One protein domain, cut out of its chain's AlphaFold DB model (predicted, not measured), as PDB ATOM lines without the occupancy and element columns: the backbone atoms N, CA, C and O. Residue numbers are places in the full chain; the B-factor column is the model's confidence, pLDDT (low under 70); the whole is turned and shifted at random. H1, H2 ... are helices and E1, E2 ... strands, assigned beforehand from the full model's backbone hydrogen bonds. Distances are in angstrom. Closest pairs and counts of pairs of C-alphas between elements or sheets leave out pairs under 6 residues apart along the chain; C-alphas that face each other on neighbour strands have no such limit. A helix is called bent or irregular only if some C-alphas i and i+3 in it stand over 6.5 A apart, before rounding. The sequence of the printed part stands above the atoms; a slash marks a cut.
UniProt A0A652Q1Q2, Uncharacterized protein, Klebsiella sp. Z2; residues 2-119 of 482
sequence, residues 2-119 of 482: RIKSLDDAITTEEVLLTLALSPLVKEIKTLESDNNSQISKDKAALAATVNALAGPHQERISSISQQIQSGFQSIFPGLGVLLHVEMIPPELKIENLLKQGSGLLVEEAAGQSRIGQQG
ATOM      1  N   ARG A   2     -76.222  34.928 -27.163       52.09
ATOM      2  CA  ARG A   2     -76.992  35.827 -28.050       52.09
ATOM      3  C   ARG A   2     -76.071  36.365 -29.139       52.09
ATOM      4  O   ARG A   2     -75.012  36.878 -28.802       52.09
ATOM      5  N   ILE A   3     -76.491  36.279 -30.398       55.34
ATOM      6  CA  ILE A   3     -75.696  36.704 -31.559       55.34
ATOM      7  C   ILE A   3     -76.422  37.854 -32.242       55.34
ATOM      8  O   ILE A   3     -77.638  37.776 -32.451       55.34
ATOM      9  N   LYS A   4     -75.701  38.926 -32.570       58.19
ATOM     10  CA  LYS A   4     -76.265  40.034 -33.345       58.19
ATOM     11  C   LYS A   4     -75.916  39.846 -34.817       58.19
ATOM     12  O   LYS A   4     -74.877  39.302 -35.168       58.19
ATOM     13  N   SER A   5     -76.780  40.335 -35.699       53.00
ATOM     14  CA  SER A   5     -76.590  40.257 -37.153       53.00
ATOM     15  C   SER A   5     -75.363  41.026 -37.674       53.00
ATOM     16  O   SER A   5     -74.985  40.836 -38.825       53.00
ATOM     17  N   LEU A   6     -74.742  41.874 -36.845       57.31
ATOM     18  CA  LEU A   6     -73.692  42.828 -37.223       57.31
ATOM     19  C   LEU A   6     -72.369  42.632 -36.461       57.31
ATOM     20  O   LEU A   6     -71.536  43.536 -36.473       57.31
ATOM     21  N   ASP A   7     -72.166  41.498 -35.785       65.38
ATOM     22  CA  ASP A   7     -70.906  41.264 -35.071       65.38
ATOM     23  C   ASP A   7     -69.720  41.202 -36.066       65.38
ATOM     24  O   ASP A   7     -69.788  40.599 -37.150       65.38
ATOM     25  N   ASP A   8     -68.618  41.882 -35.733       68.69
ATOM     26  CA  ASP A   8     -67.464  42.002 -36.626       68.69
ATOM     27  C   ASP A   8     -66.676  40.681 -36.756       68.69
ATOM     28  O   ASP A   8     -66.895  39.699 -36.036       68.69
ATOM     29  N   ALA A   9     -65.796  40.617 -37.762       68.94
ATOM     30  CA  ALA A   9     -65.047  39.399 -38.087       68.94
ATOM     31  C   ALA A   9     -64.154  38.917 -36.960       68.94
ATOM     32  O   ALA A   9     -64.064  37.713 -36.731       68.94
ATOM     33  N   ILE A  10     -63.555  39.866 -36.254       74.75
ATOM     34  CA  ILE A  10     -62.596  39.612 -35.192       74.75
ATOM     35  C   ILE A  10     -63.326  38.979 -34.012       74.75
ATOM     36  O   ILE A  10     -62.951  37.902 -33.561       74.75
ATOM     37  N   THR A  11     -64.443  39.575 -33.598       74.62
ATOM     38  CA  THR A  11     -65.282  39.067 -32.509       74.62
ATOM     39  C   THR A  11     -65.816  37.671 -32.833       74.62
ATOM     40  O   THR A  11     -65.835  36.788 -31.977       74.62
ATOM     41  N   THR A  12     -66.222  37.437 -34.086       69.75
ATOM     42  CA  THR A  12     -66.704  36.116 -34.524       69.75
ATOM     43  C   THR A  12     -65.595  35.063 -34.432       69.75
ATOM     44  O   THR A  12     -65.819  33.980 -33.897       69.75
ATOM     45  N   GLU A  13     -64.400  35.377 -34.934       77.00
ATOM     46  CA  GLU A  13     -63.246  34.474 -34.906       77.00
ATOM     47  C   GLU A  13     -62.795  34.174 -33.473       77.00
ATOM     48  O   GLU A  13     -62.589  33.011 -33.135       77.00
ATOM     49  N   GLU A  14     -62.721  35.183 -32.602       80.94
ATOM     50  CA  GLU A  14     -62.372  34.997 -31.192       80.94
ATOM     51  C   GLU A  14     -63.328  34.038 -30.484       80.94
ATOM     52  O   GLU A  14     -62.890  33.143 -29.754       80.94
ATOM     53  N   VAL A  15     -64.635  34.195 -30.706       77.50
ATOM     54  CA  VAL A  15     -65.636  33.295 -30.131       77.50
ATOM     55  C   VAL A  15     -65.446  31.878 -30.661       77.50
ATOM     56  O   VAL A  15     -65.411  30.936 -29.872       77.50
ATOM     57  N   LEU A  16     -65.272  31.713 -31.972       75.38
ATOM     58  CA  LEU A  16     -65.114  30.390 -32.576       75.38
ATOM     59  C   LEU A  16     -63.841  29.680 -32.117       75.38
ATOM     60  O   LEU A  16     -63.885  28.493 -31.802       75.38
ATOM     61  N   LEU A  17     -62.728  30.405 -32.012       83.81
ATOM     62  CA  LEU A  17     -61.485  29.876 -31.459       83.81
ATOM     63  C   LEU A  17     -61.646  29.505 -29.984       83.81
ATOM     64  O   LEU A  17     -61.138  28.473 -29.562       83.81
ATOM     65  N   THR A  18     -62.387  30.297 -29.204       83.50
ATOM     66  CA  THR A  18     -62.694  29.955 -27.806       83.50
ATOM     67  C   THR A  18     -63.451  28.631 -27.721       83.50
ATOM     68  O   THR A  18     -63.085  27.771 -26.926       83.50
ATOM     69  N   LEU A  19     -64.470  28.446 -28.566       76.94
ATOM     70  CA  LEU A  19     -65.260  27.214 -28.617       76.94
ATOM     71  C   LEU A  19     -64.397  26.017 -29.047       76.94
ATOM     72  O   LEU A  19     -64.410  24.985 -28.384       76.94
ATOM     73  N   ALA A  20     -63.607  26.163 -30.113       79.00
ATOM     74  CA  ALA A  20     -62.780  25.082 -30.650       79.00
ATOM     75  C   ALA A  20     -61.638  24.669 -29.707       79.00
ATOM     76  O   ALA A  20     -61.325  23.486 -29.591       79.00
ATOM     77  N   LEU A  21     -61.010  25.634 -29.028       85.50
ATOM     78  CA  LEU A  21     -59.839  25.397 -28.181       85.50
ATOM     79  C   LEU A  21     -60.199  25.058 -26.729       85.50
ATOM     80  O   LEU A  21     -59.325  24.606 -25.992       85.50
ATOM     81  N   SER A  22     -61.452  25.253 -26.306       82.69
ATOM     82  CA  SER A  22     -61.906  25.016 -24.926       82.69
ATOM     83  C   SER A  22     -61.486  23.642 -24.359       82.69
ATOM     84  O   SER A  22     -60.906  23.620 -23.265       82.69
ATOM     85  N   PRO A  23     -61.651  22.509 -25.081       80.94
ATOM     86  CA  PRO A  23     -61.225  21.199 -24.581       80.94
ATOM     87  C   PRO A  23     -59.714  21.122 -24.324       80.94
ATOM     88  O   PRO A  23     -59.285  20.700 -23.251       80.94
ATOM     89  N   LEU A  24     -58.910  21.615 -25.271       83.88
ATOM     90  CA  LEU A  24     -57.450  21.623 -25.176       83.88
ATOM     91  C   LEU A  24     -56.959  22.544 -24.049       83.88
ATOM     92  O   LEU A  24     -56.055  22.194 -23.295       83.88
ATOM     93  N   VAL A  25     -57.577  23.719 -23.891       86.44
ATOM     94  CA  VAL A  25     -57.256  24.654 -22.803       86.44
ATOM     95  C   VAL A  25     -57.533  24.013 -21.442       86.44
ATOM     96  O   VAL A  25     -56.743  24.197 -20.515       86.44
ATOM     97  N   LYS A  26     -58.629  23.255 -21.308       83.75
ATOM     98  CA  LYS A  26     -58.960  22.527 -20.076       83.75
ATOM     99  C   LYS A  26     -57.897  21.471 -19.759       83.75
ATOM    100  O   LYS A  26     -57.430  21.425 -18.623       83.75
ATOM    101  N   GLU A  27     -57.476  20.696 -20.757       83.75
ATOM    102  CA  GLU A  27     -56.439  19.666 -20.618       83.75
ATOM    103  C   GLU A  27     -55.077  20.258 -20.213       83.75
ATOM    104  O   GLU A  27     -54.442  19.802 -19.257       83.75
ATOM    105  N   ILE A  28     -54.651  21.344 -20.862       84.75
ATOM    106  CA  ILE A  28     -53.389  22.009 -20.520       84.75
ATOM    107  C   ILE A  28     -53.444  22.585 -19.100       84.75
ATOM    108  O   ILE A  28     -52.495  22.406 -18.339       84.75
ATOM    109  N   LYS A  29     -54.555  23.213 -18.688       84.75
ATOM    110  CA  LYS A  29     -54.714  23.731 -17.315       84.75
ATOM    111  C   LYS A  29     -54.654  22.625 -16.257       84.75
ATOM    112  O   LYS A  29     -54.101  22.840 -15.175       84.75
ATOM    113  N   THR A  30     -55.187  21.436 -16.553       84.25
ATOM    114  CA  THR A  30     -55.032  20.280 -15.657       84.25
ATOM    115  C   THR A  30     -53.578  19.831 -15.547       84.25
ATOM    116  O   THR A  30     -53.118  19.577 -14.436       84.25
ATOM    117  N   LEU A  31     -52.827  19.820 -16.653       84.50
ATOM    118  CA  LEU A  31     -51.394  19.511 -16.635       84.50
ATOM    119  C   LEU A  31     -50.585  20.582 -15.891       84.50
ATOM    120  O   LEU A  31     -49.667  20.244 -15.154       84.50
ATOM    121  N   GLU A  32     -50.927  21.865 -16.018       81.19
ATOM    122  CA  GLU A  32     -50.265  22.941 -15.267       81.19
ATOM    123  C   GLU A  32     -50.422  22.803 -13.749       81.19
ATOM    124  O   GLU A  32     -49.530  23.208 -13.006       81.19
ATOM    125  N   SER A  33     -51.541  22.234 -13.297       80.19
ATOM    126  CA  SER A  33     -51.820  22.013 -11.874       80.19
ATOM    127  C   SER A  33     -51.103  20.778 -11.311       80.19
ATOM    128  O   SER A  33     -51.010  20.622 -10.093       80.19
ATOM    129  N   ASP A  34     -50.595  19.897 -12.178       85.31
ATOM    130  CA  ASP A  34     -49.802  18.734 -11.791       85.31
ATOM    131  C   ASP A  34     -48.307  19.086 -11.777       85.31
ATOM    132  O   ASP A  34     -47.675  19.288 -12.816       85.31
ATOM    133  N   ASN A  35     -47.714  19.105 -10.580       79.00
ATOM    134  CA  ASN A  35     -46.290  19.387 -10.377       79.00
ATOM    135  C   ASN A  35     -45.354  18.386 -11.081       79.00
ATOM    136  O   ASN A  35     -44.183  18.694 -11.297       79.00
ATOM    137  N   ASN A  36     -45.842  17.196 -11.440       82.81
ATOM    138  CA  ASN A  36     -45.050  16.194 -12.150       82.81
ATOM    139  C   ASN A  36     -45.148  16.300 -13.674       82.81
ATOM    140  O   ASN A  36     -44.363  15.637 -14.371       82.81
ATOM    141  N   SER A  37     -46.057  17.130 -14.194       87.75
ATOM    142  CA  SER A  37     -46.222  17.314 -15.629       87.75
ATOM    143  C   SER A  37     -44.984  17.951 -16.257       87.75
ATOM    144  O   SER A  37     -44.239  18.705 -15.622       87.75
ATOM    145  N   GLN A  38     -44.764  17.660 -17.540       85.00
ATOM    146  CA  GLN A  38     -43.663  18.273 -18.278       85.00
ATOM    147  C   GLN A  38     -43.829  19.798 -18.363       85.00
ATOM    148  O   GLN A  38     -42.861  20.525 -18.181       85.00
ATOM    149  N   ILE A  39     -45.064  20.286 -18.517       84.06
ATOM    150  CA  ILE A  39     -45.374  21.722 -18.600       84.06
ATOM    151  C   ILE A  39     -44.985  22.451 -17.306       84.06
ATOM    152  O   ILE A  39     -44.393  23.529 -17.360       84.06
ATOM    153  N   SER A  40     -45.278  21.869 -16.139       83.00
ATOM    154  CA  SER A  40     -44.900  22.462 -14.850       83.00
ATOM    155  C   SER A  40     -43.376  22.502 -14.672       83.00
ATOM    156  O   SER A  40     -42.808  23.523 -14.270       83.00
ATOM    157  N   LYS A  41     -42.683  21.431 -15.086       87.25
ATOM    158  CA  LYS A  41     -41.212  21.364 -15.085       87.25
ATOM    159  C   LYS A  41     -40.581  22.392 -16.024       87.25
ATOM    160  O   LYS A  41     -39.624  23.055 -15.630       87.25
ATOM    161  N   ASP A  42     -41.135  22.580 -17.217       86.94
ATOM    162  CA  ASP A  42     -40.627  23.542 -18.198       86.94
ATOM    163  C   ASP A  42     -40.809  24.993 -17.717       86.94
ATOM    164  O   ASP A  42     -39.903  25.815 -17.873       86.94
ATOM    165  N   LYS A  43     -41.925  25.317 -17.042       85.88
ATOM    166  CA  LYS A  43     -42.114  26.626 -16.382       85.88
ATOM    167  C   LYS A  43     -41.060  26.886 -15.310       85.88
ATOM    168  O   LYS A  43     -40.517  27.989 -15.232       85.88
ATOM    169  N   ALA A  44     -40.782  25.877 -14.486       85.56
ATOM    170  CA  ALA A  44     -39.755  25.968 -13.458       85.56
ATOM    171  C   ALA A  44     -38.360  26.139 -14.077       85.56
ATOM    172  O   ALA A  44     -37.581  26.973 -13.616       85.56
ATOM    173  N   ALA A  45     -38.067  25.420 -15.163       89.31
ATOM    174  CA  ALA A  45     -36.815  25.555 -15.899       89.31
ATOM    175  C   ALA A  45     -36.656  26.953 -16.527       89.31
ATOM    176  O   ALA A  45     -35.571  27.536 -16.464       89.31
ATOM    177  N   LEU A  46     -37.731  27.531 -17.074       88.56
ATOM    178  CA  LEU A  46     -37.722  28.893 -17.612       88.56
ATOM    179  C   LEU A  46     -37.431  29.929 -16.518       88.56
ATOM    180  O   LEU A  46     -36.551  30.771 -16.697       88.56
ATOM    181  N   ALA A  47     -38.114  29.839 -15.374       87.69
ATOM    182  CA  ALA A  47     -37.863  30.715 -14.229       87.69
ATOM    183  C   ALA A  47     -36.414  30.589 -13.728       87.69
ATOM    184  O   ALA A  47     -35.737  31.597 -13.530       87.69
ATOM    185  N   ALA A  48     -35.899  29.361 -13.616       87.50
ATOM    186  CA  ALA A  48     -34.505  29.110 -13.257       87.50
ATOM    187  C   ALA A  48     -33.522  29.743 -14.256       87.50
ATOM    188  O   ALA A  48     -32.551  30.381 -13.849       87.50
ATOM    189  N   THR A  49     -33.796  29.631 -15.558       90.12
ATOM    190  CA  THR A  49     -32.964  30.230 -16.613       90.12
ATOM    191  C   THR A  49     -32.933  31.756 -16.510       90.12
ATOM    192  O   THR A  49     -31.862  32.358 -16.584       90.12
ATOM    193  N   VAL A  50     -34.085  32.398 -16.294       86.75
ATOM    194  CA  VAL A  50     -34.161  33.860 -16.149       86.75
ATOM    195  C   VAL A  50     -33.476  34.331 -14.866       86.75
ATOM    196  O   VAL A  50     -32.727  35.306 -14.898       86.75
ATOM    197  N   ASN A  51     -33.646  33.613 -13.754       86.94
ATOM    198  CA  ASN A  51     -32.960  33.926 -12.498       86.94
ATOM    199  C   ASN A  51     -31.435  33.775 -12.620       86.94
ATOM    200  O   ASN A  51     -30.693  34.598 -12.088       86.94
ATOM    201  N   ALA A  52     -30.952  32.788 -13.381       86.38
ATOM    202  CA  ALA A  52     -29.527  32.646 -13.678       86.38
ATOM    203  C   ALA A  52     -28.988  33.822 -14.518       86.38
ATOM    204  O   ALA A  52     -27.902  34.328 -14.237       86.38
ATOM    205  N   LEU A  53     -29.763  34.306 -15.498       85.12
ATOM    206  CA  LEU A  53     -29.427  35.500 -16.290       85.12
ATOM    207  C   LEU A  53     -29.464  36.796 -15.466       85.12
ATOM    208  O   LEU A  53     -28.737  37.739 -15.775       85.12
ATOM    209  N   ALA A  54     -30.279  36.855 -14.411       80.62
ATOM    210  CA  ALA A  54     -30.317  37.990 -13.492       80.62
ATOM    211  C   ALA A  54     -29.088  38.052 -12.565       80.62
ATOM    212  O   ALA A  54     -28.740  39.134 -12.090       80.62
ATOM    213  N   GLY A  55     -28.399  36.924 -12.346       78.81
ATOM    214  CA  GLY A  55     -27.218  36.813 -11.480       78.81
ATOM    215  C   GLY A  55     -26.121  37.847 -11.781       78.81
ATOM    216  O   GLY A  55     -25.803  38.650 -10.904       78.81
ATOM    217  N   PRO A  56     -25.594  37.927 -13.019       82.75
ATOM    218  CA  PRO A  56     -24.594  38.929 -13.412       82.75
ATOM    219  C   PRO A  56     -25.036  40.392 -13.240       82.75
ATOM    220  O   PRO A  56     -24.203  41.294 -13.223       82.75
ATOM    221  N   HIS A  57     -26.339  40.655 -13.127       81.81
ATOM    222  CA  HIS A  57     -26.885  41.998 -12.942       81.81
ATOM    223  C   HIS A  57     -27.125  42.366 -11.469       81.81
ATOM    224  O   HIS A  57     -27.465  43.518 -11.191       81.81
ATOM    225  N   GLN A  58     -26.905  41.446 -10.522       78.00
ATOM    226  CA  GLN A  58     -27.146  41.681  -9.094       78.00
ATOM    227  C   GLN A  58     -26.317  42.833  -8.518       78.00
ATOM    228  O   GLN A  58     -26.836  43.595  -7.704       78.00
ATOM    229  N   GLU A  59     -25.071  43.030  -8.959       78.75
ATOM    230  CA  GLU A  59     -24.238  44.157  -8.504       78.75
ATOM    231  C   GLU A  59     -24.840  45.507  -8.914       78.75
ATOM    232  O   GLU A  59     -24.966  46.428  -8.102       78.75
ATOM    233  N   ARG A  60     -25.298  45.607 -10.167       82.81
ATOM    234  CA  ARG A  60     -25.976  46.800 -10.681       82.81
ATOM    235  C   ARG A  60     -27.297  47.041  -9.949       82.81
ATOM    236  O   ARG A  60     -27.586  48.178  -9.583       82.81
ATOM    237  N   ILE A  61     -28.079  45.987  -9.711       81.94
ATOM    238  CA  ILE A  61     -29.345  46.049  -8.962       81.94
ATOM    239  C   ILE A  61     -29.095  46.491  -7.511       81.94
ATOM    240  O   ILE A  61     -29.824  47.337  -6.997       81.94
ATOM    241  N   SER A  62     -28.023  46.010  -6.878       80.00
ATOM    242  CA  SER A  62     -27.638  46.382  -5.510       80.00
ATOM    243  C   SER A  62     -27.226  47.851  -5.406       80.00
ATOM    244  O   SER A  62     -27.635  48.542  -4.474       80.00
ATOM    245  N   SER A  63     -26.478  48.361  -6.392       84.06
ATOM    246  CA  SER A  63     -26.123  49.785  -6.472       84.06
ATOM    247  C   SER A  63     -27.363  50.676  -6.605       84.06
ATOM    248  O   SER A  63     -27.490  51.677  -5.897       84.06
ATOM    249  N   ILE A  64     -28.323  50.274  -7.446       85.00
ATOM    250  CA  ILE A  64     -29.610  50.969  -7.587       85.00
ATOM    251  C   ILE A  64     -30.392  50.922  -6.269       85.00
ATOM    252  O   ILE A  64     -30.895  51.950  -5.821       85.00
ATOM    253  N   SER A  65     -30.451  49.762  -5.606       84.25
ATOM    254  CA  SER A  65     -31.128  49.618  -4.313       84.25
ATOM    255  C   SER A  65     -30.527  50.544  -3.253       84.25
ATOM    256  O   SER A  65     -31.272  51.171  -2.508       84.25
ATOM    257  N   GLN A  66     -29.197  50.695  -3.213       83.88
ATOM    258  CA  GLN A  66     -28.526  51.619  -2.292       83.88
ATOM    259  C   GLN A  66     -28.850  53.089  -2.579       83.88
ATOM    260  O   GLN A  66     -29.055  53.859  -1.642       83.88
ATOM    261  N   GLN A  67     -28.916  53.489  -3.852       85.19
ATOM    262  CA  GLN A  67     -29.297  54.855  -4.230       85.19
ATOM    263  C   GLN A  67     -30.758  55.164  -3.883       85.19
ATOM    264  O   GLN A  67     -31.061  56.242  -3.375       85.19
ATOM    265  N   ILE A  68     -31.664  54.209  -4.112       85.25
ATOM    266  CA  ILE A  68     -33.072  54.338  -3.716       85.25
ATOM    267  C   ILE A  68     -33.177  54.431  -2.193       85.25
ATOM    268  O   ILE A  68     -33.900  55.279  -1.671       85.25
ATOM    269  N   GLN A  69     -32.426  53.597  -1.474       85.25
ATOM    270  CA  GLN A  69     -32.453  53.583  -0.021       85.25
ATOM    271  C   GLN A  69     -31.907  54.878   0.587       85.25
ATOM    272  O   GLN A  69     -32.529  55.400   1.508       85.25
ATOM    273  N   SER A  70     -30.808  55.435   0.071       83.94
ATOM    274  CA  SER A  70     -30.267  56.705   0.576       83.94
ATOM    275  C   SER A  70     -31.231  57.872   0.339       83.94
ATOM    276  O   SER A  70     -31.461  58.675   1.244       83.94
ATOM    277  N   GLY A  71     -31.870  57.920  -0.835       84.56
ATOM    278  CA  GLY A  71     -32.924  58.886  -1.136       84.56
ATOM    279  C   GLY A  71     -34.131  58.741  -0.206       84.56
ATOM    280  O   GLY A  71     -34.600  59.726   0.358       84.56
ATOM    281  N   PHE A  72     -34.602  57.516   0.024       84.56
ATOM    282  CA  PHE A  72     -35.761  57.253   0.878       84.56
ATOM    283  C   PHE A  72     -35.491  57.544   2.364       84.56
ATOM    284  O   PHE A  72     -36.313  58.167   3.038       84.56
ATOM    285  N   GLN A  73     -34.310  57.175   2.866       88.06
ATOM    286  CA  GLN A  73     -33.901  57.418   4.254       88.06
ATOM    287  C   GLN A  73     -33.677  58.897   4.571       88.06
ATOM    288  O   GLN A  73     -33.805  59.288   5.730       88.06
ATOM    289  N   SER A  74     -33.409  59.730   3.560       83.69
ATOM    290  CA  SER A  74     -33.343  61.186   3.740       83.69
ATOM    291  C   SER A  74     -34.688  61.802   4.163       83.69
ATOM    292  O   SER A  74     -34.705  62.860   4.787       83.69
ATOM    293  N   ILE A  75     -35.803  61.121   3.869       85.81
ATOM    294  CA  ILE A  75     -37.166  61.542   4.220       85.81
ATOM    295  C   ILE A  75     -37.687  60.745   5.428       85.81
ATOM    296  O   ILE A  75     -38.330  61.315   6.310       85.81
ATOM    297  N   PHE A  76     -37.382  59.442   5.506       84.38
ATOM    298  CA  PHE A  76     -37.833  58.543   6.577       84.38
ATOM    299  C   PHE A  76     -36.651  57.781   7.218       84.38
ATOM    300  O   PHE A  76     -36.356  56.654   6.816       84.38
ATOM    301  N   PRO A  77     -35.998  58.336   8.260       76.88
ATOM    302  CA  PRO A  77     -34.727  57.825   8.801       76.88
ATOM    303  C   PRO A  77     -34.771  56.421   9.433       76.88
ATOM    304  O   PRO A  77     -33.726  55.840   9.707       76.88
ATOM    305  N   GLY A  78     -35.964  55.876   9.692       80.44
ATOM    306  CA  GLY A  78     -36.159  54.569  10.331       80.44
ATOM    307  C   GLY A  78     -36.593  53.438   9.393       80.44
ATOM    308  O   GLY A  78     -36.817  52.328   9.868       80.44
ATOM    309  N   LEU A  79     -36.752  53.697   8.090       76.12
ATOM    310  CA  LEU A  79     -37.256  52.715   7.125       76.12
ATOM    311  C   LEU A  79     -36.207  52.406   6.045       76.12
ATOM    312  O   LEU A  79     -35.452  53.278   5.621       76.12
ATOM    313  N   GLY A  80     -36.142  51.147   5.612       74.31
ATOM    314  CA  GLY A  80     -35.248  50.680   4.545       74.31
ATOM    315  C   GLY A  80     -36.018  50.253   3.297       74.31
ATOM    316  O   GLY A  80     -37.208  49.954   3.382       74.31
ATOM    317  N   VAL A  81     -35.338  50.211   2.147       75.31
ATOM    318  CA  VAL A  81     -35.923  49.782   0.868       75.31
ATOM    319  C   VAL A  81     -35.001  48.764   0.215       75.31
ATOM    320  O   VAL A  81     -33.887  49.091  -0.187       75.31
ATOM    321  N   LEU A  82     -35.490  47.534   0.080       76.44
ATOM    322  CA  LEU A  82     -34.766  46.444  -0.559       76.44
ATOM    323  C   LEU A  82     -35.397  46.127  -1.914       76.44
ATOM    324  O   LEU A  82     -36.590  45.839  -1.997       76.44
ATOM    325  N   LEU A  83     -34.588  46.177  -2.970       76.06
ATOM    326  CA  LEU A  83     -34.998  45.780  -4.310       76.06
ATOM    327  C   LEU A  83     -34.669  44.296  -4.526       76.06
ATOM    328  O   LEU A  83     -33.514  43.940  -4.748       76.06
ATOM    329  N   HIS A  84     -35.688  43.438  -4.457       78.81
ATOM    330  CA  HIS A  84     -35.580  42.003  -4.751       78.81
ATOM    331  C   HIS A  84     -36.017  41.728  -6.191       78.81
ATOM    332  O   HIS A  84     -37.104  42.148  -6.590       78.81
ATOM    333  N   VAL A  85     -35.181  41.043  -6.975       78.25
ATOM    334  CA  VAL A  85     -35.480  40.685  -8.372       78.25
ATOM    335  C   VAL A  85     -35.430  39.174  -8.512       78.25
ATOM    336  O   VAL A  85     -34.365  38.569  -8.430       78.25
ATOM    337  N   GLU A  86     -36.593  38.578  -8.742       82.12
ATOM    338  CA  GLU A  86     -36.760  37.142  -8.920       82.12
ATOM    339  C   GLU A  86     -37.940  36.881  -9.859       82.12
ATOM    340  O   GLU A  86     -38.980  37.538  -9.775       82.12
ATOM    341  N   MET A  87     -37.776  35.916 -10.758       82.06
ATOM    342  CA  MET A  87     -38.851  35.358 -11.562       82.06
ATOM    343  C   MET A  87     -39.356  34.076 -10.901       82.06
ATOM    344  O   MET A  87     -38.636  33.083 -10.795       82.06
ATOM    345  N   ILE A  88     -40.618  34.097 -10.488       86.00
ATOM    346  CA  ILE A  88     -41.377  32.914 -10.066       86.00
ATOM    347  C   ILE A  88     -41.877  32.194 -11.340       86.00
ATOM    348  O   ILE A  88     -42.076  32.874 -12.355       86.00
ATOM    349  N   PRO A  89     -42.077  30.855 -11.340       83.38
ATOM    350  CA  PRO A  89     -42.687  30.145 -12.465       83.38
ATOM    351  C   PRO A  89     -43.919  30.884 -13.014       83.38
ATOM    352  O   PRO A  89     -44.860  31.140 -12.259       83.38
ATOM    353  N   PRO A  90     -43.916  31.278 -14.301       82.50
ATOM    354  CA  PRO A  90     -44.924  32.187 -14.821       82.50
ATOM    355  C   PRO A  90     -46.269  31.484 -15.009       82.50
ATOM    356  O   PRO A  90     -46.354  30.339 -15.468       82.50
ATOM    357  N   GLU A  91     -47.347  32.210 -14.722       81.38
ATOM    358  CA  GLU A  91     -48.679  31.817 -15.162       81.38
ATOM    359  C   GLU A  91     -48.772  32.026 -16.679       81.38
ATOM    360  O   GLU A  91     -48.624  33.143 -17.184       81.38
ATOM    361  N   LEU A  92     -48.985  30.943 -17.429       80.62
ATOM    362  CA  LEU A  92     -49.151  31.030 -18.871       80.62
ATOM    363  C   LEU A  92     -50.622  31.302 -19.153       80.62
ATOM    364  O   LEU A  92     -51.497  30.500 -18.834       80.62
ATOM    365  N   LYS A  93     -50.911  32.420 -19.814       85.19
ATOM    366  CA  LYS A  93     -52.245  32.682 -20.366       85.19
ATOM    367  C   LYS A  93     -52.446  31.828 -21.624       85.19
ATOM    368  O   LYS A  93     -52.508  32.370 -22.725       85.19
ATOM    369  N   ILE A  94     -52.506  30.501 -21.457       84.81
ATOM    370  CA  ILE A  94     -52.533  29.492 -22.533       84.81
ATOM    371  C   ILE A  94     -53.609  29.801 -23.569       84.81
ATOM    372  O   ILE A  94     -53.350  29.742 -24.764       84.81
ATOM    373  N   GLU A  95     -54.792  30.203 -23.115       82.81
ATOM    374  CA  GLU A  95     -55.893  30.571 -24.002       82.81
ATOM    375  C   GLU A  95     -55.514  31.717 -24.954       82.81
ATOM    376  O   GLU A  95     -55.729  31.614 -26.159       82.81
ATOM    377  N   ASN A  96     -54.882  32.777 -24.442       84.62
ATOM    378  CA  ASN A  96     -54.449  33.909 -25.262       84.62
ATOM    379  C   ASN A  96     -53.311  33.515 -26.208       84.62
ATOM    380  O   ASN A  96     -53.305  33.935 -27.360       84.62
ATOM    381  N   LEU A  97     -52.365  32.703 -25.730       86.31
ATOM    382  CA  LEU A  97     -51.234  32.233 -26.533       86.31
ATOM    383  C   LEU A  97     -51.704  31.359 -27.704       86.31
ATOM    384  O   LEU A  97     -51.262  31.553 -28.835       86.31
ATOM    385  N   LEU A  98     -52.646  30.447 -27.456       86.69
ATOM    386  CA  LEU A  98     -53.224  29.606 -28.501       86.69
ATOM    387  C   LEU A  98     -54.046  30.429 -29.488       86.69
ATOM    388  O   LEU A  98     -53.885  30.239 -30.688       86.69
ATOM    389  N   LYS A  99     -54.866  31.377 -29.016       85.12
ATOM    390  CA  LYS A  99     -55.633  32.287 -29.884       85.12
ATOM    391  C   LYS A  99     -54.735  33.144 -30.779       85.12
ATOM    392  O   LYS A  99     -55.088  33.377 -31.924       85.12
ATOM    393  N   GLN A 100     -53.571  33.581 -30.293       83.88
ATOM    394  CA  GLN A 100     -52.614  34.357 -31.094       83.88
ATOM    395  C   GLN A 100     -51.956  33.535 -32.210       83.88
ATOM    396  O   GLN A 100     -51.649  34.081 -33.269       83.88
ATOM    397  N   GLY A 101     -51.711  32.243 -31.971       80.69
ATOM    398  CA  GLY A 101     -51.105  31.340 -32.955       80.69
ATOM    399  C   GLY A 101     -52.111  30.619 -33.856       80.69
ATOM    400  O   GLY A 101     -51.723  30.084 -34.892       80.69
ATOM    401  N   SER A 102     -53.384  30.595 -33.466       86.12
ATOM    402  CA  SER A 102     -54.453  29.868 -34.150       86.12
ATOM    403  C   SER A 102     -55.308  30.813 -34.990       86.12
ATOM    404  O   SER A 102     -55.475  31.984 -34.668       86.12
ATOM    405  N   GLY A 103     -55.881  30.292 -36.067       82.81
ATOM    406  CA  GLY A 103     -56.818  31.019 -36.915       82.81
ATOM    407  C   GLY A 103     -57.679  30.041 -37.693       82.81
ATOM    408  O   GLY A 103     -57.287  28.890 -37.901       82.81
ATOM    409  N   LEU A 104     -58.857  30.493 -38.110       83.19
ATOM    410  CA  LEU A 104     -59.752  29.677 -38.926       83.19
ATOM    411  C   LEU A 104     -59.504  29.961 -40.404       83.19
ATOM    412  O   LEU A 104     -59.604  31.104 -40.864       83.19
ATOM    413  N   LEU A 105     -59.181  28.898 -41.136       86.00
ATOM    414  CA  LEU A 105     -58.944  28.931 -42.570       86.00
ATOM    415  C   LEU A 105     -60.126  28.296 -43.298       86.00
ATOM    416  O   LEU A 105     -60.621  27.245 -42.895       86.00
ATOM    417  N   VAL A 106     -60.562  28.947 -44.368       85.12
ATOM    418  CA  VAL A 106     -61.556  28.431 -45.304       85.12
ATOM    419  C   VAL A 106     -60.828  28.029 -46.576       85.12
ATOM    420  O   VAL A 106     -60.003  28.782 -47.093       85.12
ATOM    421  N   GLU A 107     -61.099  26.817 -47.048       88.56
ATOM    422  CA  GLU A 107     -60.505  26.286 -48.267       88.56
ATOM    423  C   GLU A 107     -61.386  26.617 -49.474       88.56
ATOM    424  O   GLU A 107     -62.584  26.333 -49.498       88.56
ATOM    425  N   GLU A 108     -60.777  27.234 -50.481       83.25
ATOM    426  CA  GLU A 108     -61.402  27.618 -51.739       83.25
ATOM    427  C   GLU A 108     -60.579  27.080 -52.914       83.25
ATOM    428  O   GLU A 108     -59.398  26.759 -52.785       83.25
ATOM    429  N   ALA A 109     -61.171  27.046 -54.111       82.75
ATOM    430  CA  ALA A 109     -60.479  26.577 -55.315       82.75
ATOM    431  C   ALA A 109     -59.191  27.369 -55.634       82.75
ATOM    432  O   ALA A 109     -58.286  26.841 -56.276       82.75
ATOM    433  N   ALA A 110     -59.110  28.630 -55.197       82.31
ATOM    434  CA  ALA A 110     -57.955  29.504 -55.397       82.31
ATOM    435  C   ALA A 110     -56.914  29.438 -54.258       82.31
ATOM    436  O   ALA A 110     -55.868  30.079 -54.364       82.31
ATOM    437  N   GLY A 111     -57.180  28.690 -53.181       88.94
ATOM    438  CA  GLY A 111     -56.305  28.574 -52.015       88.94
ATOM    439  C   GLY A 111     -57.047  28.723 -50.688       88.94
ATOM    440  O   GLY A 111     -58.264  28.595 -50.615       88.94
ATOM    441  N   GLN A 112     -56.295  28.989 -49.620       89.56
ATOM    442  CA  GLN A 112     -56.844  29.173 -48.276       89.56
ATOM    443  C   GLN A 112     -56.975  30.656 -47.940       89.56
ATOM    444  O   GLN A 112     -56.053  31.442 -48.166       89.56
ATOM    445  N   SER A 113     -58.100  31.024 -47.345       86.06
ATOM    446  CA  SER A 113     -58.394  32.384 -46.902       86.06
ATOM    447  C   SER A 113     -58.758  32.391 -45.420       86.06
ATOM    448  O   SER A 113     -59.228  31.400 -44.859       86.06
ATOM    449  N   ARG A 114     -58.509  33.511 -44.737       84.12
ATOM    450  CA  ARG A 114     -58.905  33.656 -43.326       84.12
ATOM    451  C   ARG A 114     -60.396  33.935 -43.220       84.12
ATOM    452  O   ARG A 114     -60.967  34.597 -44.083       84.12
ATOM    453  N   ILE A 115     -61.005  33.559 -42.097       79.56
ATOM    454  CA  ILE A 115     -62.412  33.876 -41.812       79.56
ATOM    455  C   ILE A 115     -62.731  35.378 -41.926       79.56
ATOM    456  O   ILE A 115     -63.814  35.744 -42.374       79.56
ATOM    457  N   GLY A 116     -61.785  36.268 -41.603       77.56
ATOM    458  CA  GLY A 116     -61.963  37.715 -41.767       77.56
ATOM    459  C   GLY A 116     -62.040  38.205 -43.217       77.56
ATOM    460  O   GLY A 116     -62.540  39.297 -43.461       77.56
ATOM    461  N   GLN A 117     -61.580  37.398 -44.174       82.94
ATOM    462  CA  GLN A 117     -61.669  37.672 -45.611       82.94
ATOM    463  C   GLN A 117     -62.961  37.114 -46.223       82.94
ATOM    464  O   GLN A 117     -63.273  37.410 -47.374       82.94
ATOM    465  N   GLN A 118     -63.723  36.331 -45.456       83.88
ATOM    466  CA  GLN A 118     -64.979  35.753 -45.902       83.88
ATOM    467  C   GLN A 118     -66.124  36.758 -45.852       83.88
ATOM    468  O   GLN A 118     -66.220  37.605 -44.956       83.88
ATOM    469  N   GLY A 119     -67.062  36.591 -46.784       79.00
ATOM    470  CA  GLY A 119     -68.342  37.286 -46.736       79.00
ATOM    471  C   GLY A 119     -69.076  37.002 -45.423       79.00
ATOM    472  O   GLY A 119     -68.989  35.913 -44.850       79.00
TER     473      GLY A 119
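AT A GLANCE: This is residues 2 to 119 of the 482 residues of an uncharacterized protein of Klebsiella sp. Z2 (UniProt A0A652Q1Q2). Bent helices H1 and H2 make a wide arch; residues 74 to 93 run back from H2 to H3, which packs on H1, and hairpin E1 and E2 forms one end. The printed part has 118 residues, mostly helix, with three named helices before two antiparallel strands. It is extended, 72 by 38 by 32 A, radius of gyration of the C-alphas 23.7 A.

HOW THE PARTS SIT: H1, residues 9 to 33, and H2, residues 38 to 73, are each one helix by hydrogen bonds, but bent: C-alphas 20 and 23 are 7.4 A apart, 56 and 59 7.2 A. H3, residues 94 to 101, touches arm H1a, residues 9 to 20, C-alphas 17 and 99 closest, 6.5 A. Between E1, residues 105 to 108, and E2, residues 111 to 114, N 106 and O 113 are 2.8 A apart.

IN THESE COORDINATES: C-alpha 9 is at (-65.047, 39.399, -38.087) and C-alpha 114 at (-58.905, 33.656, -43.326).

THE WHOLE: H2 to H3 is a long link; residues 2 to 9 and 12 are under pLDDT 70.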